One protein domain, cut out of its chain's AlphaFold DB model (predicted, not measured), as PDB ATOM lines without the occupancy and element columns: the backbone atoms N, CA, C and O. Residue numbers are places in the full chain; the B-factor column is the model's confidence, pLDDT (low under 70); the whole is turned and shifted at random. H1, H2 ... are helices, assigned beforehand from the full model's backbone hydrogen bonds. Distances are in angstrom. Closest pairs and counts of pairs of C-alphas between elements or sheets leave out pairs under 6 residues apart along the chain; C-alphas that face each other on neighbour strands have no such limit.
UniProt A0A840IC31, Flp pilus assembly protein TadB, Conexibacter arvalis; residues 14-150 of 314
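Overview. This is residues 14 to 150 of the 314 residues of the protein "Flp pilus assembly protein TadB" of Conexibacter arvalis (UniProt A0A840IC31). A long helical hairpin, H4 and H5, joins a small head of four helices, H1, H2, H6 and H7, in which H7 packs on the other three. The short helix H3 leads from the head into the hairpin, and residues 113 to 119 lead back from it. The printed part has 137 residues with seven named helices, H1 to H7 in order along the chain, and no named strand; the class is all helix. The whole is only just loose, close to extended, with a radius of gyration of the C-alphas of 21.2 A, and spans 68 by 35 by 23 A, the hairpin making much of the length.

Arrangement. H5, residues 87 to 112, is the longest helix and touches H4, residues 63 to 84, at a shallow tilt of 13 degrees, opposite ways; this is a helical hairpin, and its closest C-alphas are those of Ala 81 and Val 89, 4.9 A apart. H3, residues 54 to 61, is close to H4 but not clearly touching, about perpendicular at 79 degrees, with the C-alphas of Leu 59 and Ile 66 closest at 7.8 A. H3 and H2, residues 39 to 52, meet only through their link. The hub is H7, residues 134 to 147. With residues 136 to 141 alone it touches H2 at a steep tilt of 66 degrees, closest at the C-alphas of Ala 45 and Val 137, 6.0 A. It touches H1, residues 16 to 30, at a steep tilt of 53 degrees, the same way, closest at the C-alphas of Val 30 and Val 142, 6.3 A. It touches H6, residues 120 to 128, at 71 degrees, only just about perpendicular, closest at the C-alphas of Ala 123 and Pro 134, 5.3 A. H1 touches H6 with residues 18 to 22 alone, at a steep tilt of 43 degrees, the C-alphas of Thr 18 and Arg 125 being closest at 6.8 A. H5 and H7 are apart, and so are H4 and H6. In H1 to H7 every O i to N i+4 pair is within hydrogen-bond range.

Along the chain. H5 measures 37.2 A from first to last C-alpha, with C-alpha 87 at (205.141, 158.705, 73.790) and C-alpha 112 at (171.755, 154.721, 89.737). H4 measures 31.5 A, H1 20.6 A, and H2 and H7 19.7 A each; H3 has 8 residues and H6 has 9. H1 begins with C-alpha 16 at (141.858, 167.090, 88.020).

Size, cuts and confidence. The C-alphas of Arg 16 and Gly 85 are the two farthest apart, 68.4 A. Residues 51 to 56, of which 54 to 56 belong to H3, and residues 83 to 88 stand free. The printed part has no cut, and no link is long. The mean pLDDT of the printed part is 76.4, and 39 residues are under 70, among them residues 52 to 66, 105 to 116 and 147 to 150.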
ATOM      1  N   LEU A  14     146.743 170.321  83.797       82.88
ATOM      2  CA  LEU A  14     146.538 168.889  83.982       82.88
ATOM      3  C   LEU A  14     145.067 168.619  84.323       82.88
ATOM      4  O   LEU A  14     144.380 169.490  84.879       82.88
ATOM      5  N   SER A  15     144.558 167.441  83.974       88.50
ATOM      6  CA  SER A  15     143.211 167.080  84.409       88.50
ATOM      7  C   SER A  15     143.177 166.934  85.936       88.50
ATOM      8  O   SER A  15     144.148 166.520  86.567       88.50
ATOM      9  N   ARG A  16     142.031 167.239  86.559       89.62
ATOM     10  CA  ARG A  16     141.858 167.090  88.020       89.62
ATOM     11  C   ARG A  16     142.039 165.650  88.504       89.62
ATOM     12  O   ARG A  16     142.159 165.407  89.700       89.62
ATOM     13  N   GLU A  17     141.922 164.674  87.612       88.00
ATOM     14  CA  GLU A  17     142.143 163.271  87.944       88.00
ATOM     15  C   GLU A  17     143.636 162.959  87.992       88.00
ATOM     16  O   GLU A  17     144.094 162.441  89.005       88.00
ATOM     17  N   THR A  18     144.390 163.387  86.978       86.31
ATOM     18  CA  THR A  18     145.854 163.278  86.941       86.31
ATOM     19  C   THR A  18     146.499 164.046  88.091       86.31
ATOM     20  O   THR A  18     147.374 163.516  88.761       86.31
ATOM     21  N   GLU A  19     146.009 165.248  88.413       89.25
ATOM     22  CA  GLU A  19     146.479 166.024  89.571       89.25
ATOM     23  C   GLU A  19     146.258 165.275  90.895       89.25
ATOM     24  O   GLU A  19     147.142 165.249  91.748       89.25
ATOM     25  N   ARG A  20     145.104 164.613  91.064       90.38
ATOM     26  CA  ARG A  20     144.812 163.814  92.267       90.38
ATOM     27  C   ARG A  20     145.686 162.568  92.361       90.38
ATOM     28  O   ARG A  20     146.156 162.270  93.452       90.38
ATOM     29  N   GLN A  21     145.901 161.868  91.247       87.31
ATOM     30  CA  GLN A  21     146.765 160.687  91.202       87.31
ATOM     31  C   GLN A  21     148.221 161.062  91.481       87.31
ATOM     32  O   GLN A  21     148.825 160.496  92.380       87.31
ATOM     33  N   LEU A  22     148.739 162.099  90.819       86.94
ATOM     34  CA  LEU A  22     150.096 162.595  91.050       86.94
ATOM     35  C   LEU A  22     150.293 163.083  92.493       86.94
ATOM     36  O   LEU A  22     151.358 162.895  93.063       86.94
ATOM     37  N   THR A  23     149.262 163.678  93.104       90.69
ATOM     38  CA  THR A  23     149.307 164.069  94.524       90.69
ATOM     39  C   THR A  23     149.333 162.867  95.455       90.69
ATOM     40  O   THR A  23     150.015 162.924  96.471       90.69
ATOM     41  N   ALA A  24     148.608 161.793  95.140       91.06
ATOM     42  CA  ALA A  24     148.645 160.572  95.940       91.06
ATOM     43  C   ALA A  24     150.038 159.926  95.895       91.06
ATOM     44  O   ALA A  24     150.623 159.702  96.948       91.06
ATOM     45  N   GLU A  25     150.594 159.757  94.694       87.81
ATOM     46  CA  GLU A  25     151.948 159.223  94.481       87.81
ATOM     47  C   GLU A  25     153.011 160.110  95.149       87.81
ATOM     48  O   GLU A  25     153.924 159.618  95.800       87.81
ATOM     49  N   LEU A  26     152.872 161.440  95.062       88.12
ATOM     50  CA  LEU A  26     153.807 162.373  95.698       88.12
ATOM     51  C   LEU A  26     153.781 162.261  97.228       88.12
ATOM     52  O   LEU A  26     154.827 162.347  97.863       88.12
ATOM     53  N   ARG A  27     152.602 162.079  97.836       90.44
ATOM     54  CA  ARG A  27     152.487 161.866  99.289       90.44
ATOM     55  C   ARG A  27     153.113 160.551  99.718       90.44
ATOM     56  O   ARG A  27     153.753 160.519 100.763       90.44
ATOM     57  N   GLU A  28     152.923 159.508  98.917       86.19
ATOM     58  CA  GLU A  28     153.507 158.188  99.143       86.19
ATOM     59  C   GLU A  28     155.040 158.248  99.076       86.19
ATOM     60  O   GLU A  28     155.698 157.892 100.050       86.19
ATOM     61  N   ALA A  29     155.593 158.826  98.006       82.38
ATOM     62  CA  ALA A  29     157.033 159.010  97.805       82.38
ATOM     63  C   ALA A  29     157.698 159.888  98.880       82.38
ATOM     64  O   ALA A  29     158.762 159.584  99.423       82.38
ATOM     65  N   VAL A  30     157.066 161.013  99.226       85.75
ATOM     66  CA  VAL A  30     157.610 161.949 100.224       85.75
ATOM     67  C   VAL A  30     157.376 161.447 101.656       85.75
ATOM     68  O   VAL A  30     158.084 161.871 102.571       85.75
ATOM     69  N   GLY A  31     156.409 160.548 101.869       85.75
ATOM     70  CA  GLY A  31     156.003 160.061 103.189       85.75
ATOM     71  C   GLY A  31     155.289 161.118 104.038       85.75
ATOM     72  O   GLY A  31     155.354 161.071 105.267       85.75
ATOM     73  N   ARG A  32     154.647 162.109 103.404       84.38
ATOM     74  CA  ARG A  32     153.985 163.232 104.087       84.38
ATOM     75  C   ARG A  32     152.578 163.476 103.556       84.38
ATOM     76  O   ARG A  32     152.394 163.764 102.377       84.38
ATOM     77  N   ASP A  33     151.593 163.464 104.452       87.19
ATOM     78  CA  ASP A  33     150.179 163.677 104.109       87.19
ATOM     79  C   ASP A  33     149.857 165.112 103.652       87.19
ATOM     80  O   ASP A  33     148.842 165.347 102.988       87.19
ATOM     81  N   ASP A  34     150.710 166.084 103.990       85.56
ATOM     82  CA  ASP A  34     150.534 167.503 103.669       85.56
ATOM     83  C   ASP A  34     151.104 167.906 102.299       85.56
ATOM     84  O   ASP A  34     150.910 169.046 101.869       85.56
ATOM     85  N   ALA A  35     151.728 166.982 101.558       85.19
ATOM     86  CA  ALA A  35     152.169 167.260 100.197       85.19
ATOM     87  C   ALA A  35     150.949 167.519  99.289       85.19
ATOM     88  O   ALA A  35     150.071 166.666  99.101       85.19
ATOM     89  N   THR A  36     150.861 168.731  98.733       86.31
ATOM     90  CA  THR A  36     149.772 169.157  97.843       86.31
ATOM     91  C   THR A  36     150.327 169.820  96.596       86.31
ATOM     92  O   THR A  36     150.850 170.931  96.657       86.31
ATOM     93  N   LEU A  37     150.136 169.196  95.437       84.00
ATOM     94  CA  LEU A  37     150.529 169.799  94.170       84.00
ATOM     95  C   LEU A  37     149.787 171.112  93.937       84.00
ATOM     96  O   LEU A  37     148.571 171.143  93.769       84.00
ATOM     97  N   THR A  38     150.538 172.209  93.902       85.50
ATOM     98  CA  THR A  38     150.007 173.484  93.432       85.50
ATOM     99  C   THR A  38     150.263 173.619  91.928       85.50
ATOM    100  O   THR A  38     151.317 173.201  91.435       85.50
ATOM    101  N   PRO A  39     149.349 174.251  91.165       81.94
ATOM    102  CA  PRO A  39     149.550 174.481  89.733       81.94
ATOM    103  C   PRO A  39     150.846 175.238  89.406       81.94
ATOM    104  O   PRO A  39     151.392 175.103  88.312       81.94
ATOM    105  N   GLU A  40     151.334 176.045  90.348       84.38
ATOM    106  CA  GLU A  40     152.572 176.810  90.218       84.38
ATOM    107  C   GLU A  40     153.814 175.922  90.297       84.38
ATOM    108  O   GLU A  40     154.735 176.122  89.506       84.38
ATOM    109  N   LEU A  41     153.832 174.926  91.190       83.94
ATOM    110  CA  LEU A  41     154.932 173.962  91.297       83.94
ATOM    111  C   LEU A  41     155.054 173.132  90.017       83.94
ATOM    112  O   LEU A  41     156.130 173.057  89.431       83.94
ATOM    113  N   ILE A  42     153.927 172.631  89.501       82.50
ATOM    114  CA  ILE A  42     153.882 171.888  88.229       82.50
ATOM    115  C   ILE A  42     154.403 172.755  87.079       82.50
ATOM    116  O   ILE A  42     155.181 172.299  86.240       82.50
ATOM    117  N   ALA A  43     153.992 174.026  87.034       83.25
ATOM    118  CA  ALA A  43     154.461 174.955  86.015       83.25
ATOM    119  C   ALA A  43     155.972 175.214  86.124       83.25
ATOM    120  O   ALA A  43     156.641 175.264  85.092       83.25
ATOM    121  N   ARG A  44     156.520 175.348  87.339       83.81
ATOM    122  CA  ARG A  44     157.964 175.540  87.565       83.81
ATOM    123  C   ARG A  44     158.779 174.304  87.201       83.81
ATOM    124  O   ARG A  44     159.781 174.471  86.508       83.81
ATOM    125  N   ALA A  45     158.351 173.111  87.616       81.69
ATOM    126  CA  ALA A  45     159.000 171.845  87.269       81.69
ATOM    127  C   ALA A  45     159.022 171.646  85.744       81.69
ATOM    128  O   ALA A  45     160.071 171.457  85.133       81.69
ATOM    129  N   ARG A  46     157.881 171.858  85.074       78.62
ATOM    130  CA  ARG A  46     157.806 171.795  83.606       78.62
ATOM    131  C   ARG A  46     158.712 172.819  82.921       78.62
ATOM    132  O   ARG A  46     159.331 172.518  81.906       78.62
ATOM    133  N   GLU A  47     158.792 174.040  83.444       81.62
ATOM    134  CA  GLU A  47     159.623 175.085  82.846       81.62
ATOM    135  C   GLU A  47     161.125 174.849  83.073       81.62
ATOM    136  O   GLU A  47     161.935 175.181  82.204       81.62
ATOM    137  N   ARG A  48     161.502 174.241  84.206       77.81
ATOM    138  CA  ARG A  48     162.853 173.716  84.436       77.81
ATOM    139  C   ARG A  48     163.181 172.610  83.442       77.81
ATOM    140  O   ARG A  48     164.232 172.698  82.814       77.81
ATOM    141  N   HIS A  49     162.266 171.674  83.209       72.12
ATOM    142  CA  HIS A  49     162.431 170.616  82.214       72.12
ATOM    143  C   HIS A  49     162.600 171.167  80.784       72.12
ATOM    144  O   HIS A  49     163.558 170.832  80.086       72.12
ATOM    145  N   GLU A  50     161.733 172.094  80.361       74.25
ATOM    146  CA  GLU A  50     161.822 172.730  79.036       74.25
ATOM    147  C   GLU A  50     163.147 173.500  78.841       74.25
ATOM    148  O   GLU A  50     163.660 173.572  77.721       74.25
ATOM    149  N   ARG A  51     163.732 174.049  79.919       73.38
ATOM    150  CA  ARG A  51     165.048 174.716  79.901       73.38
ATOM    151  C   ARG A  51     166.234 173.752  80.063       73.38
ATOM    152  O   ARG A  51     167.306 174.051  79.544       73.38
ATOM    153  N   GLY A  52     166.038 172.624  80.746       62.09
ATOM    154  CA  GLY A  52     167.028 171.575  81.034       62.09
ATOM    155  C   GLY A  52     167.423 170.722  79.827       62.09
ATOM    156  O   GLY A  52     168.469 170.081  79.840       62.09
ATOM    157  N   GLY A  53     166.668 170.828  78.733       53.78
ATOM    158  CA  GLY A  53     167.201 170.668  77.387       53.78
ATOM    159  C   GLY A  53     167.140 169.251  76.825       53.78
ATOM    160  O   GLY A  53     167.736 168.304  77.337       53.78
ATOM    161  N   SER A  54     166.538 169.157  75.638       57.56
ATOM    162  CA  SER A  54     166.513 167.956  74.796       57.56
ATOM    163  C   SER A  54     167.903 167.379  74.507       57.56
ATOM    164  O   SER A  54     168.012 166.232  74.090       57.56
ATOM    165  N   PHE A  55     168.971 168.156  74.709       53.69
ATOM    166  CA  PHE A  55     170.344 167.721  74.486       53.69
ATOM    167  C   PHE A  55     170.794 166.676  75.511       53.69
ATOM    168  O   PHE A  55     171.378 165.673  75.115       53.69
ATOM    169  N   VAL A  56     170.470 166.859  76.798       58.94
ATOM    170  CA  VAL A  56     170.811 165.891  77.858       58.94
ATOM    171  C   VAL A  56     169.968 164.627  77.711       58.94
ATOM    172  O   VAL A  56     170.513 163.531  77.780       58.94
ATOM    173  N   ALA A  57     168.677 164.767  77.391       61.03
ATOM    174  CA  ALA A  57     167.799 163.633  77.099       61.03
ATOM    175  C   ALA A  57     168.298 162.821  75.886       61.03
ATOM    176  O   ALA A  57     168.424 161.603  75.961       61.03
ATOM    177  N   THR A  58     168.700 163.491  74.798       60.50
ATOM    178  CA  THR A  58     169.282 162.822  73.618       60.50
ATOM    179  C   THR A  58     170.604 162.121  73.953       60.50
ATOM    180  O   THR A  58     170.904 161.065  73.390       60.50
ATOM    181  N   LEU A  59     171.396 162.685  74.872       61.56
ATOM    182  CA  LEU A  59     172.642 162.090  75.356       61.56
ATOM    183  C   LEU A  59     172.379 160.852  76.226       61.56
ATOM    184  O   LEU A  59     173.078 159.852  76.086       61.56
ATOM    185  N   ALA A  60     171.349 160.896  77.075       61.56
ATOM    186  CA  ALA A  60     170.933 159.788  77.928       61.56
ATOM    187  C   ALA A  60     170.375 158.616  77.105       61.56
ATOM    188  O   ALA A  60     170.787 157.476  77.313       61.56
ATOM    189  N   THR A  61     169.527 158.885  76.105       64.38
ATOM    190  CA  THR A  61     169.001 157.851  75.196       64.38
ATOM    191  C   THR A  61     170.113 157.199  74.369       64.38
ATOM    192  O   THR A  61     170.086 155.994  74.133       64.38
ATOM    193  N   ASN A  62     171.143 157.961  73.984       65.31
ATOM    194  CA  ASN A  62     172.276 157.455  73.200       65.31
ATOM    195  C   ASN A  62     173.510 157.096  74.046       65.31
ATOM    196  O   ASN A  62     174.597 156.912  73.493       65.31
ATOM    197  N   ARG A  63     173.370 156.964  75.373       67.81
ATOM    198  CA  ARG A  63     174.496 156.771  76.309       67.81
ATOM    199  C   ARG A  63     175.385 155.581  75.952       67.81
ATOM    200  O   ARG A  63     176.608 155.679  76.019       67.81
ATOM    201  N   LEU A  64     174.771 154.480  75.515       67.12
ATOM    202  CA  LEU A  64     175.482 153.265  75.125       67.12
ATOM    203  C   LEU A  64     176.328 153.503  73.869       67.12
ATOM    204  O   LEU A  64     177.500 153.139  73.836       67.12
ATOM    205  N   TYR A  65     175.769 154.182  72.867       69.81
ATOM    206  CA  TYR A  65     176.490 154.512  71.640       69.81
ATOM    207  C   TYR A  65     177.620 155.506  71.877       69.81
ATOM    208  O   TYR A  65     178.688 155.366  71.283       69.81
ATOM    209  N   ILE A  66     177.422 156.473  72.774       68.06
ATOM    210  CA  ILE A  66     178.462 157.431  73.155       68.06
ATOM    211  C   ILE A  66     179.610 156.711  73.863       68.06
ATOM    212  O   ILE A  66     180.764 156.924  73.500       68.06
ATOM    213  N   ALA A  67     179.306 155.817  74.809       71.25
ATOM    214  CA  ALA A  67     180.317 155.025  75.504       71.25
ATOM    215  C   ALA A  67     181.111 154.139  74.529       71.25
ATOM    216  O   ALA A  67     182.340 154.175  74.528       71.25
ATOM    217  N   ILE A  68     180.425 153.407  73.643       69.88
ATOM    218  CA  ILE A  68     181.068 152.570  72.616       69.88
ATOM    219  C   ILE A  68     181.950 153.416  71.686       69.88
ATOM    220  O   ILE A  68     183.110 153.072  71.461       69.88
ATOM    221  N   SER A  69     181.443 154.548  71.183       69.25
ATOM    222  CA  SER A  69     182.205 155.443  70.296       69.25
ATOM    223  C   SER A  69     183.429 156.034  70.994       69.25
ATOM    224  O   SER A  69     184.500 156.144  70.398       69.25
ATOM    225  N   PHE A  70     183.290 156.381  72.275       73.56
ATOM    226  CA  PHE A  70     184.383 156.880  73.095       73.56
ATOM    227  C   PHE A  70     185.487 155.824  73.257       73.56
ATOM    228  O   PHE A  70     186.657 156.109  72.993       73.56
ATOM    229  N   PHE A  71     185.126 154.588  73.618       73.88
ATOM    230  CA  PHE A  71     186.088 153.490  73.731       73.88
ATOM    231  C   PHE A  71     186.775 153.187  72.395       73.88
ATOM    232  O   PHE A  71     187.991 152.996  72.366       73.88
ATOM    233  N   ALA A  72     186.032 153.207  71.285       73.06
ATOM    234  CA  ALA A  72     186.605 153.038  69.953       73.06
ATOM    235  C   ALA A  72     187.665 154.112  69.649       73.06
ATOM    236  O   ALA A  72     188.768 153.778  69.217       73.06
ATOM    237  N   LEU A  73     187.382 155.386  69.946       70.69
ATOM    238  CA  LEU A  73     188.339 156.486  69.775       70.69
ATOM    239  C   LEU A  73     189.595 156.319  70.634       70.69
ATOM    240  O   LEU A  73     190.693 156.594  70.152       70.69
ATOM    241  N   VAL A  74     189.463 155.835  71.873       73.38
ATOM    242  CA  VAL A  74     190.630 155.536  72.715       73.38
ATOM    243  C   VAL A  74     191.493 154.448  72.085       73.38
ATOM    244  O   VAL A  74     192.711 154.612  72.004       73.38
ATOM    245  N   VAL A  75     190.888 153.346  71.635       74.44
ATOM    246  CA  VAL A  75     191.623 152.227  71.023       74.44
ATOM    247  C   VAL A  75     192.344 152.688  69.757       74.44
ATOM    248  O   VAL A  75     193.526 152.393  69.584       74.44
ATOM    249  N   ILE A  76     191.668 153.470  68.909       75.00
ATOM    250  CA  ILE A  76     192.260 154.064  67.703       75.00
ATOM    251  C   ILE A  76     193.423 154.992  68.079       75.00
ATOM    252  O   ILE A  76     194.505 154.879  67.506       75.00
ATOM    253  N   GLY A  77     193.239 155.867  69.071       71.19
ATOM    254  CA  GLY A  77     194.291 156.761  69.559       71.19
ATOM    255  C   GLY A  77     195.511 156.007  70.094       71.19
ATOM    256  O   GLY A  77     196.643 156.363  69.775       71.19
ATOM    257  N   GLY A  78     195.292 154.920  70.840       72.62
ATOM    258  CA  GLY A  78     196.355 154.037  71.321       72.62
ATOM    259  C   GLY A  78     197.100 153.328  70.187       72.62
ATOM    260  O   GLY A  78     198.329 153.269  70.200       72.62
ATOM    261  N   ALA A  79     196.384 152.850  69.167       71.75
ATOM    262  CA  ALA A  79     196.996 152.242  67.987       71.75
ATOM    263  C   ALA A  79     197.863 153.248  67.209       71.75
ATOM    264  O   ALA A  79     198.993 152.925  66.846       71.75
ATOM    265  N   ILE A  80     197.378 154.482  67.019       73.44
ATOM    266  CA  ILE A  80     198.142 155.566  66.378       73.44
ATOM    267  C   ILE A  80     199.384 155.916  67.208       73.44
ATOM    268  O   ILE A  80     200.465 156.079  66.641       73.44
ATOM    269  N   ALA A  81     199.260 155.989  68.538       72.69
ATOM    270  CA  ALA A  81     200.384 156.259  69.436       72.69
ATOM    271  C   ALA A  81     201.503 155.222  69.297       72.69
ATOM    272  O   ALA A  81     202.679 155.574  69.197       72.69
ATOM    273  N   LEU A  82     201.125 153.941  69.270       71.81
ATOM    274  CA  LEU A  82     202.061 152.831  69.107       71.81
ATOM    275  C   LEU A  82     202.698 152.834  67.715       71.81
ATOM    276  O   LEU A  82     203.905 152.641  67.606       71.81
ATOM    277  N   ALA A  83     201.913 153.099  66.668       76.25
ATOM    278  CA  ALA A  83     202.404 153.136  65.292       76.25
ATOM    279  C   ALA A  83     203.405 154.277  65.050       76.25
ATOM    280  O   ALA A  83     204.412 154.079  64.378       76.25
ATOM    281  N   THR A  84     203.161 155.455  65.632       82.19
ATOM    282  CA  THR A  84     204.046 156.626  65.486       82.19
ATOM    283  C   THR A  84     205.258 156.602  66.419       82.19
ATOM    284  O   THR A  84     206.148 157.440  66.282       82.19
ATOM    285  N   GLY A  85     205.305 155.684  67.393       84.50
ATOM    286  CA  GLY A  85     206.352 155.649  68.422       84.50
ATOM    287  C   GLY A  85     206.380 156.897  69.315       84.50
ATOM    288  O   GLY A  85     207.355 157.135  70.031       84.50
ATOM    289  N   SER A  86     205.329 157.721  69.274       81.00
ATOM    290  CA  SER A  86     205.270 158.990  69.990       81.00
ATOM    291  C   SER A  86     204.679 158.789  71.380       81.00
ATOM    292  O   SER A  86     203.469 158.635  71.563       81.00
ATOM    293  N   TRP A  87     205.542 158.843  72.391       75.62
ATOM    294  CA  TRP A  87     205.141 158.705  73.790       75.62
ATOM    295  C   TRP A  87     204.151 159.794  74.239       75.62
ATOM    296  O   TRP A  87     203.304 159.537  75.089       75.62
ATOM    297  N   TRP A  88     204.186 160.985  73.631       74.44
ATOM    298  CA  TRP A  88     203.214 162.049  73.899       74.44
ATOM    299  C   TRP A  88     201.801 161.696  73.425       74.44
ATOM    300  O   TRP A  88     200.829 162.026  74.102       74.44
ATOM    301  N   VAL A  89     201.675 160.991  72.295       72.19
ATOM    302  CA  VAL A  89     200.372 160.514  71.797       72.19
ATOM    303  C   VAL A  89     199.826 159.433  72.729       72.19
ATOM    304  O   VAL A  89     198.634 159.425  73.023       72.19
ATOM    305  N   LEU A  90     200.701 158.583  73.280       69.88
ATOM    306  CA  LEU A  90     200.315 157.599  74.292       69.88
ATOM    307  C   LEU A  90     199.811 158.281  75.572       69.88
ATOM    308  O   LEU A  90     198.748 157.919  76.072       69.88
ATOM    309  N   VAL A  91     200.528 159.295  76.073       66.50
ATOM    310  CA  VAL A  91     200.090 160.096  77.232       66.50
ATOM    311  C   VAL A  91     198.726 160.740  76.962       66.50
ATOM    312  O   VAL A  91     197.845 160.676  77.818       66.50
ATOM    313  N   GLY A  92     198.514 161.293  75.763       72.50
ATOM    314  CA  GLY A  92     197.224 161.851  75.349       72.50
ATOM    315  C   GLY A  92     196.098 160.812  75.318       72.50
ATOM    316  O   GLY A  92     195.016 161.071  75.840       72.50
ATOM    317  N   ALA A  93     196.354 159.621  74.776       71.69
ATOM    318  CA  ALA A  93     195.382 158.529  74.731       71.69
ATOM    319  C   ALA A  93     195.006 158.027  76.136       71.69
ATOM    320  O   ALA A  93     193.825 157.832  76.426       71.69
ATOM    321  N   VAL A  94     195.989 157.878  77.032       69.94
ATOM    322  CA  VAL A  94     195.761 157.486  78.433       69.94
ATOM    323  C   VAL A  94     194.966 158.559  79.181       69.94
ATOM    324  O   VAL A  94     194.010 158.226  79.882       69.94
ATOM    325  N   ALA A  95     195.307 159.840  79.011       67.06
ATOM    326  CA  ALA A  95     194.575 160.945  79.631       67.06
ATOM    327  C   ALA A  95     193.125 161.031  79.126       67.06
ATOM    328  O   ALA A  95     192.200 161.198  79.927       67.06
ATOM    329  N   LEU A  96     192.910 160.861  77.815       76.38
ATOM    330  CA  LEU A  96     191.576 160.805  77.221       76.38
ATOM    331  C   LEU A  96     190.779 159.642  77.814       76.38
ATOM    332  O   LEU A  96     189.685 159.868  78.323       76.38
ATOM    333  N   HIS A  97     191.349 158.433  77.833       75.94
ATOM    334  CA  HIS A  97     190.721 157.246  78.414       75.94
ATOM    335  C   HIS A  97     190.331 157.441  79.879       75.94
ATOM    336  O   HIS A  97     189.196 157.148  80.254       75.94
ATOM    337  N   ALA A  98     191.245 157.956  80.706       66.56
ATOM    338  CA  ALA A  98     190.969 158.241  82.110       66.56
ATOM    339  C   ALA A  98     189.803 159.231  82.253       66.56
ATOM    340  O   ALA A  98     188.890 158.995  83.041       66.56
ATOM    341  N   THR A  99     189.786 160.285  81.430       71.38
ATOM    342  CA  THR A  99     188.720 161.299  81.421       71.38
ATOM    343  C   THR A  99     187.368 160.698  81.048       71.38
ATOM    344  O   THR A  99     186.382 160.937  81.743       71.38
ATOM    345  N   GLY A 100     187.297 159.892  79.987       74.62
ATOM    346  CA  GLY A 100     186.028 159.267  79.618       74.62
ATOM    347  C   GLY A 100     185.595 158.173  80.581       74.62
ATOM    348  O   GLY A 100     184.406 158.059  80.835       74.62
ATOM    349  N   THR A 101     186.528 157.454  81.212       70.44
ATOM    350  CA  THR A 101     186.188 156.512  82.291       70.44
ATOM    351  C   THR A 101     185.552 157.251  83.472       70.44
ATOM    352  O   THR A 101     184.512 156.825  83.962       70.44
ATOM    353  N   LEU A 102     186.121 158.388  83.892       65.62
ATOM    354  CA  LEU A 102     185.559 159.252  84.939       65.62
ATOM    355  C   LEU A 102     184.175 159.801  84.562       65.62
ATOM    356  O   LEU A 102     183.269 159.771  85.391       65.62
ATOM    357  N   LEU A 103     183.989 160.253  83.318       71.62
ATOM    358  CA  LEU A 103     182.689 160.715  82.820       71.62
ATOM    359  C   LEU A 103     181.651 159.589  82.788       71.62
ATOM    360  O   LEU A 103     180.535 159.782  83.263       71.62
ATOM    361  N   THR A 104     182.004 158.414  82.261       73.38
ATOM    362  CA  THR A 104     181.108 157.253  82.217       73.38
ATOM    363  C   THR A 104     180.755 156.775  83.621       73.38
ATOM    364  O   THR A 104     179.586 156.513  83.876       73.38
ATOM    365  N   ALA A 105     181.721 156.708  84.541       67.56
ATOM    366  CA  ALA A 105     181.465 156.357  85.936       67.56
ATOM    367  C   ALA A 105     180.557 157.391  86.620       67.56
ATOM    368  O   ALA A 105     179.597 157.010  87.280       67.56
ATOM    369  N   GLY A 106     180.805 158.689  86.414       68.94
ATOM    370  CA  GLY A 106     179.960 159.759  86.947       68.94
ATOM    371  C   GLY A 106     178.524 159.698  86.419       68.94
ATOM    372  O   GLY A 106     177.583 159.800  87.199       68.94
ATOM    373  N   LEU A 107     178.347 159.461  85.117       68.94
ATOM    374  CA  LEU A 107     177.027 159.277  84.506       68.94
ATOM    375  C   LEU A 107     176.336 158.004  85.002       68.94
ATOM    376  O   LEU A 107     175.142 158.028  85.270       68.94
ATOM    377  N   ALA A 108     177.068 156.896  85.139       67.19
ATOM    378  CA  ALA A 108     176.516 155.655  85.674       67.19
ATOM    379  C   ALA A 108     176.027 155.843  87.115       67.19
ATOM    380  O   ALA A 108     174.924 155.414  87.428       67.19
ATOM    381  N   LEU A 109     176.804 156.543  87.951       69.38
ATOM    382  CA  LEU A 109     176.408 156.879  89.318       69.38
ATOM    383  C   LEU A 109     175.159 157.769  89.346       69.38
ATOM    384  O   LEU A 109     174.243 157.480  90.106       69.38
ATOM    385  N   GLN A 110     175.077 158.786  88.478       66.44
ATOM    386  CA  GLN A 110     173.879 159.632  88.354       66.44
ATOM    387  C   GLN A 110     172.631 158.837  87.953       66.44
ATOM    388  O   GLN A 110     171.542 159.102  88.447       66.44
ATOM    389  N   LEU A 111     172.787 157.847  87.074       64.56
ATOM    390  CA  LEU A 111     171.680 156.998  86.634       64.56
ATOM    391  C   LEU A 111     171.230 156.008  87.711       64.56
ATOM    392  O   LEU A 111     170.075 155.606  87.714       64.56
ATOM    393  N   THR A 112     172.123 155.597  88.612       66.69
ATOM    394  CA  THR A 112     171.755 154.721  89.737       66.69
ATOM    395  C   THR A 112     171.113 155.467  90.904       66.69
ATOM    396  O   THR A 112     170.563 154.817  91.784       66.69
ATOM    397  N   THR A 113     171.182 156.802  90.915       63.66
ATOM    398  CA  THR A 113     170.555 157.657  91.937       63.66
ATOM    399  C   THR A 113     169.165 158.168  91.538       63.66
ATOM    400  O   THR A 113     168.534 158.867  92.319       63.66
ATOM    401  N   GLU A 114     168.668 157.846  90.338       58.47
ATOM    402  CA  GLU A 114     167.261 158.076  89.971       58.47
ATOM    403  C   GLU A 114     166.423 156.897  90.494       58.47
ATOM    404  O   GLU A 114     166.190 155.913  89.797       58.47
ATOM    405  N   THR A 115     166.055 156.954  91.774       54.22
ATOM    406  CA  THR A 115     165.482 155.816  92.518       54.22
ATOM    407  C   THR A 115     163.955 155.793  92.570       54.22
ATOM    408  O   THR A 115     163.392 154.855  93.130       54.22
ATOM    409  N   GLU A 116     163.264 156.760  91.961       64.75
ATOM    410  CA  GLU A 116     161.808 156.867  92.081       64.75
ATOM    411  C   GLU A 116     161.138 157.119  90.728       64.75
ATOM    412  O   GLU A 116     161.098 158.239  90.216       64.75
ATOM    413  N   HIS A 117     160.636 156.033  90.137       76.88
ATOM    414  CA  HIS A 117     159.807 156.072  88.939       76.88
ATOM    415  C   HIS A 117     158.347 156.280  89.326       76.88
ATOM    416  O   HIS A 117     157.862 155.704  90.302       76.88
ATOM    417  N   VAL A 118     157.626 157.055  88.521       80.38
ATOM    418  CA  VAL A 118     156.182 157.198  88.678       80.38
ATOM    419  C   VAL A 118     155.515 155.873  88.322       80.38
ATOM    420  O   VAL A 118     155.970 155.153  87.429       80.38
ATOM    421  N   SER A 119     154.401 155.542  88.983       82.75
ATOM    422  CA  SER A 119     153.644 154.350  88.611       82.75
ATOM    423  C   SER A 119     153.297 154.369  87.105       82.75
ATOM    424  O   SER A 119     152.920 155.418  86.568       82.75
ATOM    425  N   PRO A 120     153.374 153.230  86.383       80.25
ATOM    426  CA  PRO A 120     153.199 153.202  84.924       80.25
ATOM    427  C   PRO A 120     151.877 153.821  84.449       80.25
ATOM    428  O   PRO A 120     151.788 154.386  83.360       80.25
ATOM    429  N   THR A 121     150.841 153.736  85.289       83.19
ATOM    430  CA  THR A 121     149.524 154.322  85.021       83.19
ATOM    431  C   THR A 121     149.573 155.847  85.035       83.19
ATOM    432  O   THR A 121     149.000 156.485  84.152       83.19
ATOM    433  N   VAL A 122     150.251 156.444  86.018       85.19
ATOM    434  CA  VAL A 122     150.362 157.903  86.135       85.19
ATOM    435  C   VAL A 122     151.324 158.450  85.082       85.19
ATOM    436  O   VAL A 122     151.016 159.473  84.471       85.19
ATOM    437  N   ALA A 123     152.406 157.727  84.779       87.00
ATOM    438  CA  ALA A 123     153.312 158.062  83.684       87.00
ATOM    439  C   ALA A 123     152.568 158.135  82.337       87.00
ATOM    440  O   ALA A 123     152.598 159.176  81.677       87.00
ATOM    441  N   ALA A 124     151.796 157.099  81.985       85.06
ATOM    442  CA  ALA A 124     151.011 157.073  80.749       85.06
ATOM    443  C   ALA A 124     150.002 158.233  80.662       85.06
ATOM    444  O   ALA A 124     149.840 158.846  79.608       85.06
ATOM    445  N   ARG A 125     149.345 158.592  81.773       87.06
ATOM    446  CA  ARG A 125     148.406 159.724  81.788       87.06
ATOM    447  C   ARG A 125     149.088 161.079  81.650       87.06
ATOM    448  O   ARG A 125     148.561 161.967  80.984       87.06
ATOM    449  N   LEU A 126     150.249 161.256  82.271       85.69
ATOM    450  CA  LEU A 126     151.046 162.467  82.104       85.69
ATOM    451  C   LEU A 126     151.519 162.611  80.649       85.69
ATOM    452  O   LEU A 126     151.445 163.709  80.092       85.69
ATOM    453  N   GLU A 127     151.915 161.512  80.004       87.69
ATOM    454  CA  GLU A 127     152.248 161.483  78.574       87.69
ATOM    455  C   GLU A 127     151.041 161.831  77.686       87.69
ATOM    456  O   GLU A 127     151.167 162.663  76.782       87.69
ATOM    457  N   GLU A 128     149.851 161.285  77.972       87.81
ATOM    458  CA  GLU A 128     148.593 161.641  77.289       87.81
ATOM    459  C   GLU A 128     148.258 163.139  77.424       87.81
ATOM    460  O   GLU A 128     147.723 163.762  76.498       87.81
ATOM    461  N   GLU A 129     148.619 163.754  78.552       87.06
ATOM    462  CA  GLU A 129     148.481 165.195  78.801       87.06
ATOM    463  C   GLU A 129     149.637 166.035  78.215       87.06
ATOM    464  O   GLU A 129     149.643 167.271  78.307       87.06
ATOM    465  N   GLY A 130     150.579 165.388  77.524       84.19
ATOM    466  CA  GLY A 130     151.682 166.018  76.806       84.19
ATOM    467  C   GLY A 130     152.845 166.432  77.705       84.19
ATOM    468  O   GLY A 130     153.504 167.442  77.426       84.19
ATOM    469  N   VAL A 131     153.067 165.709  78.802       84.88
ATOM    470  CA  VAL A 131     154.306 165.760  79.585       84.88
ATOM    471  C   VAL A 131     155.311 164.826  78.914       84.88
ATOM    472  O   VAL A 131     155.028 163.652  78.723       84.88
ATOM    473  N   GLY A 132     156.455 165.364  78.484       79.19
ATOM    474  CA  GLY A 132     157.422 164.605  77.680       79.19
ATOM    475  C   GLY A 132     158.291 163.624  78.471       79.19
ATOM    476  O   GLY A 132     158.841 162.711  77.872       79.19
ATOM    477  N   ASP A 133     158.426 163.835  79.780       82.31
ATOM    478  CA  ASP A 133     159.233 163.021  80.694       82.31
ATOM    479  C   ASP A 133     158.551 163.028  82.078       82.31
ATOM    480  O   ASP A 133     158.792 163.934  82.888       82.31
ATOM    481  N   PRO A 134     157.576 162.129  82.305       84.06
ATOM    482  CA  PRO A 134     156.762 162.134  83.518       84.06
ATOM    483  C   PRO A 134     157.573 161.820  84.778       84.06
ATOM    484  O   PRO A 134     157.352 162.464  85.806       84.06
ATOM    485  N   ASP A 135     158.538 160.904  84.680       84.56
ATOM    486  CA  ASP A 135     159.391 160.484  85.795       84.56
ATOM    487  C   ASP A 135     160.227 161.650  86.306       84.56
ATOM    488  O   ASP A 135     160.193 161.977  87.488       84.56
ATOM    489  N   ARG A 136     160.893 162.374  85.406       81.81
ATOM    490  CA  ARG A 136     161.727 163.506  85.807       81.81
ATOM    491  C   ARG A 136     160.927 164.650  86.419       81.81
ATOM    492  O   ARG A 136     161.388 165.283  87.365       81.81
ATOM    493  N   VAL A 137     159.732 164.932  85.889       85.00
ATOM    494  CA  VAL A 137     158.838 165.940  86.485       85.00
ATOM    495  C   VAL A 137     158.460 165.536  87.907       85.00
ATOM    496  O   VAL A 137     158.411 166.397  88.782       85.00
ATOM    497  N   PHE A 138     158.226 164.249  88.152       87.56
ATOM    498  CA  PHE A 138     157.951 163.739  89.487       87.56
ATOM    499  C   PHE A 138     159.170 163.795  90.406       87.56
ATOM    500  O   PHE A 138     159.046 164.328  91.504       87.56
ATOM    501  N   THR A 139     160.350 163.365  89.953       84.19
ATOM    502  CA  THR A 139     161.603 163.505  90.710       84.19
ATOM    503  C   THR A 139     161.839 164.961  91.113       84.19
ATOM    504  O   THR A 139     162.105 165.243  92.275       84.19
ATOM    505  N   GLU A 140     161.647 165.915  90.195       84.81
ATOM    506  CA  GLU A 140     161.771 167.346  90.497       84.81
ATOM    507  C   GLU A 140     160.754 167.834  91.546       84.81
ATOM    508  O   GLU A 140     161.067 168.730  92.332       84.81
ATOM    509  N   LEU A 141     159.540 167.272  91.563       86.88
ATOM    510  CA  LEU A 141     158.518 167.578  92.569       86.88
ATOM    511  C   LEU A 141     158.870 166.972  93.933       86.88
ATOM    512  O   LEU A 141     158.726 167.653  94.949       86.88
ATOM    513  N   VAL A 142     159.355 165.727  93.957       85.50
ATOM    514  CA  VAL A 142     159.831 165.045  95.168       85.50
ATOM    515  C   VAL A 142     161.027 165.791  95.757       85.50
ATOM    516  O   VAL A 142     161.046 166.057  96.956       85.50
ATOM    517  N   GLU A 143     161.999 166.188  94.934       82.25
ATOM    518  CA  GLU A 143     163.163 166.974  95.356       82.25
ATOM    519  C   GLU A 143     162.773 168.346  95.914       82.25
ATOM    520  O   GLU A 143     163.337 168.781  96.920       82.25
ATOM    521  N   GLU A 144     161.808 169.036  95.294       84.44
ATOM    522  CA  GLU A 144     161.329 170.338  95.772       84.44
ATOM    523  C   GLU A 144     160.641 170.202  97.139       84.44
ATOM    524  O   GLU A 144     160.952 170.971  98.048       84.44
ATOM    525  N   TYR A 145     159.817 169.168  97.334       81.19
ATOM    526  CA  TYR A 145     159.160 168.888  98.618       81.19
ATOM    527  C   TYR A 145     160.107 168.364  99.706       81.19
ATOM    528  O   TYR A 145     159.989 168.726 100.880       81.19
ATOM    529  N   ALA A 146     161.072 167.524  99.339       76.81
ATOM    530  CA  ALA A 146     162.087 167.015 100.256       76.81
ATOM    531  C   ALA A 146     163.130 168.083 100.622       76.81
ATOM    532  O   ALA A 146     163.712 168.065 101.709       76.81
ATOM    533  N   GLY A 147     163.376 169.032  99.718       65.69
ATOM    534  CA  GLY A 147     164.346 170.106  99.878       65.69
ATOM    535  C   GLY A 147     163.953 171.162 100.911       65.69
ATOM    536  O   GLY A 147     164.847 171.856 101.408       65.69
ATOM    537  N   GLU A 148     162.671 171.280 101.265       66.06
ATOM    538  CA  GLU A 148     162.173 172.299 102.197       66.06
ATOM    539  C   GLU A 148     162.500 172.026 103.675       66.06
ATOM    540  O   GLU A 148     162.477 172.974 104.461       66.06
ATOM    541  N   ASP A 149     162.907 170.805 104.062       62.81
ATOM    542  CA  ASP A 149     163.349 170.518 105.437       62.81
ATOM    543  C   ASP A 149     164.864 170.210 105.521       62.81
ATOM    544  O   ASP A 149     165.316 169.091 105.249       62.81
ATOM    545  N   PRO A 150     165.704 171.186 105.926       59.03
ATOM    546  CA  PRO A 150     167.149 171.008 106.076       59.03
ATOM    547  C   PRO A 150     167.554 169.907 107.066       59.03
ATOM    548  O   PRO A 150     168.711 169.482 107.053       59.03
TER     549      PRO A 150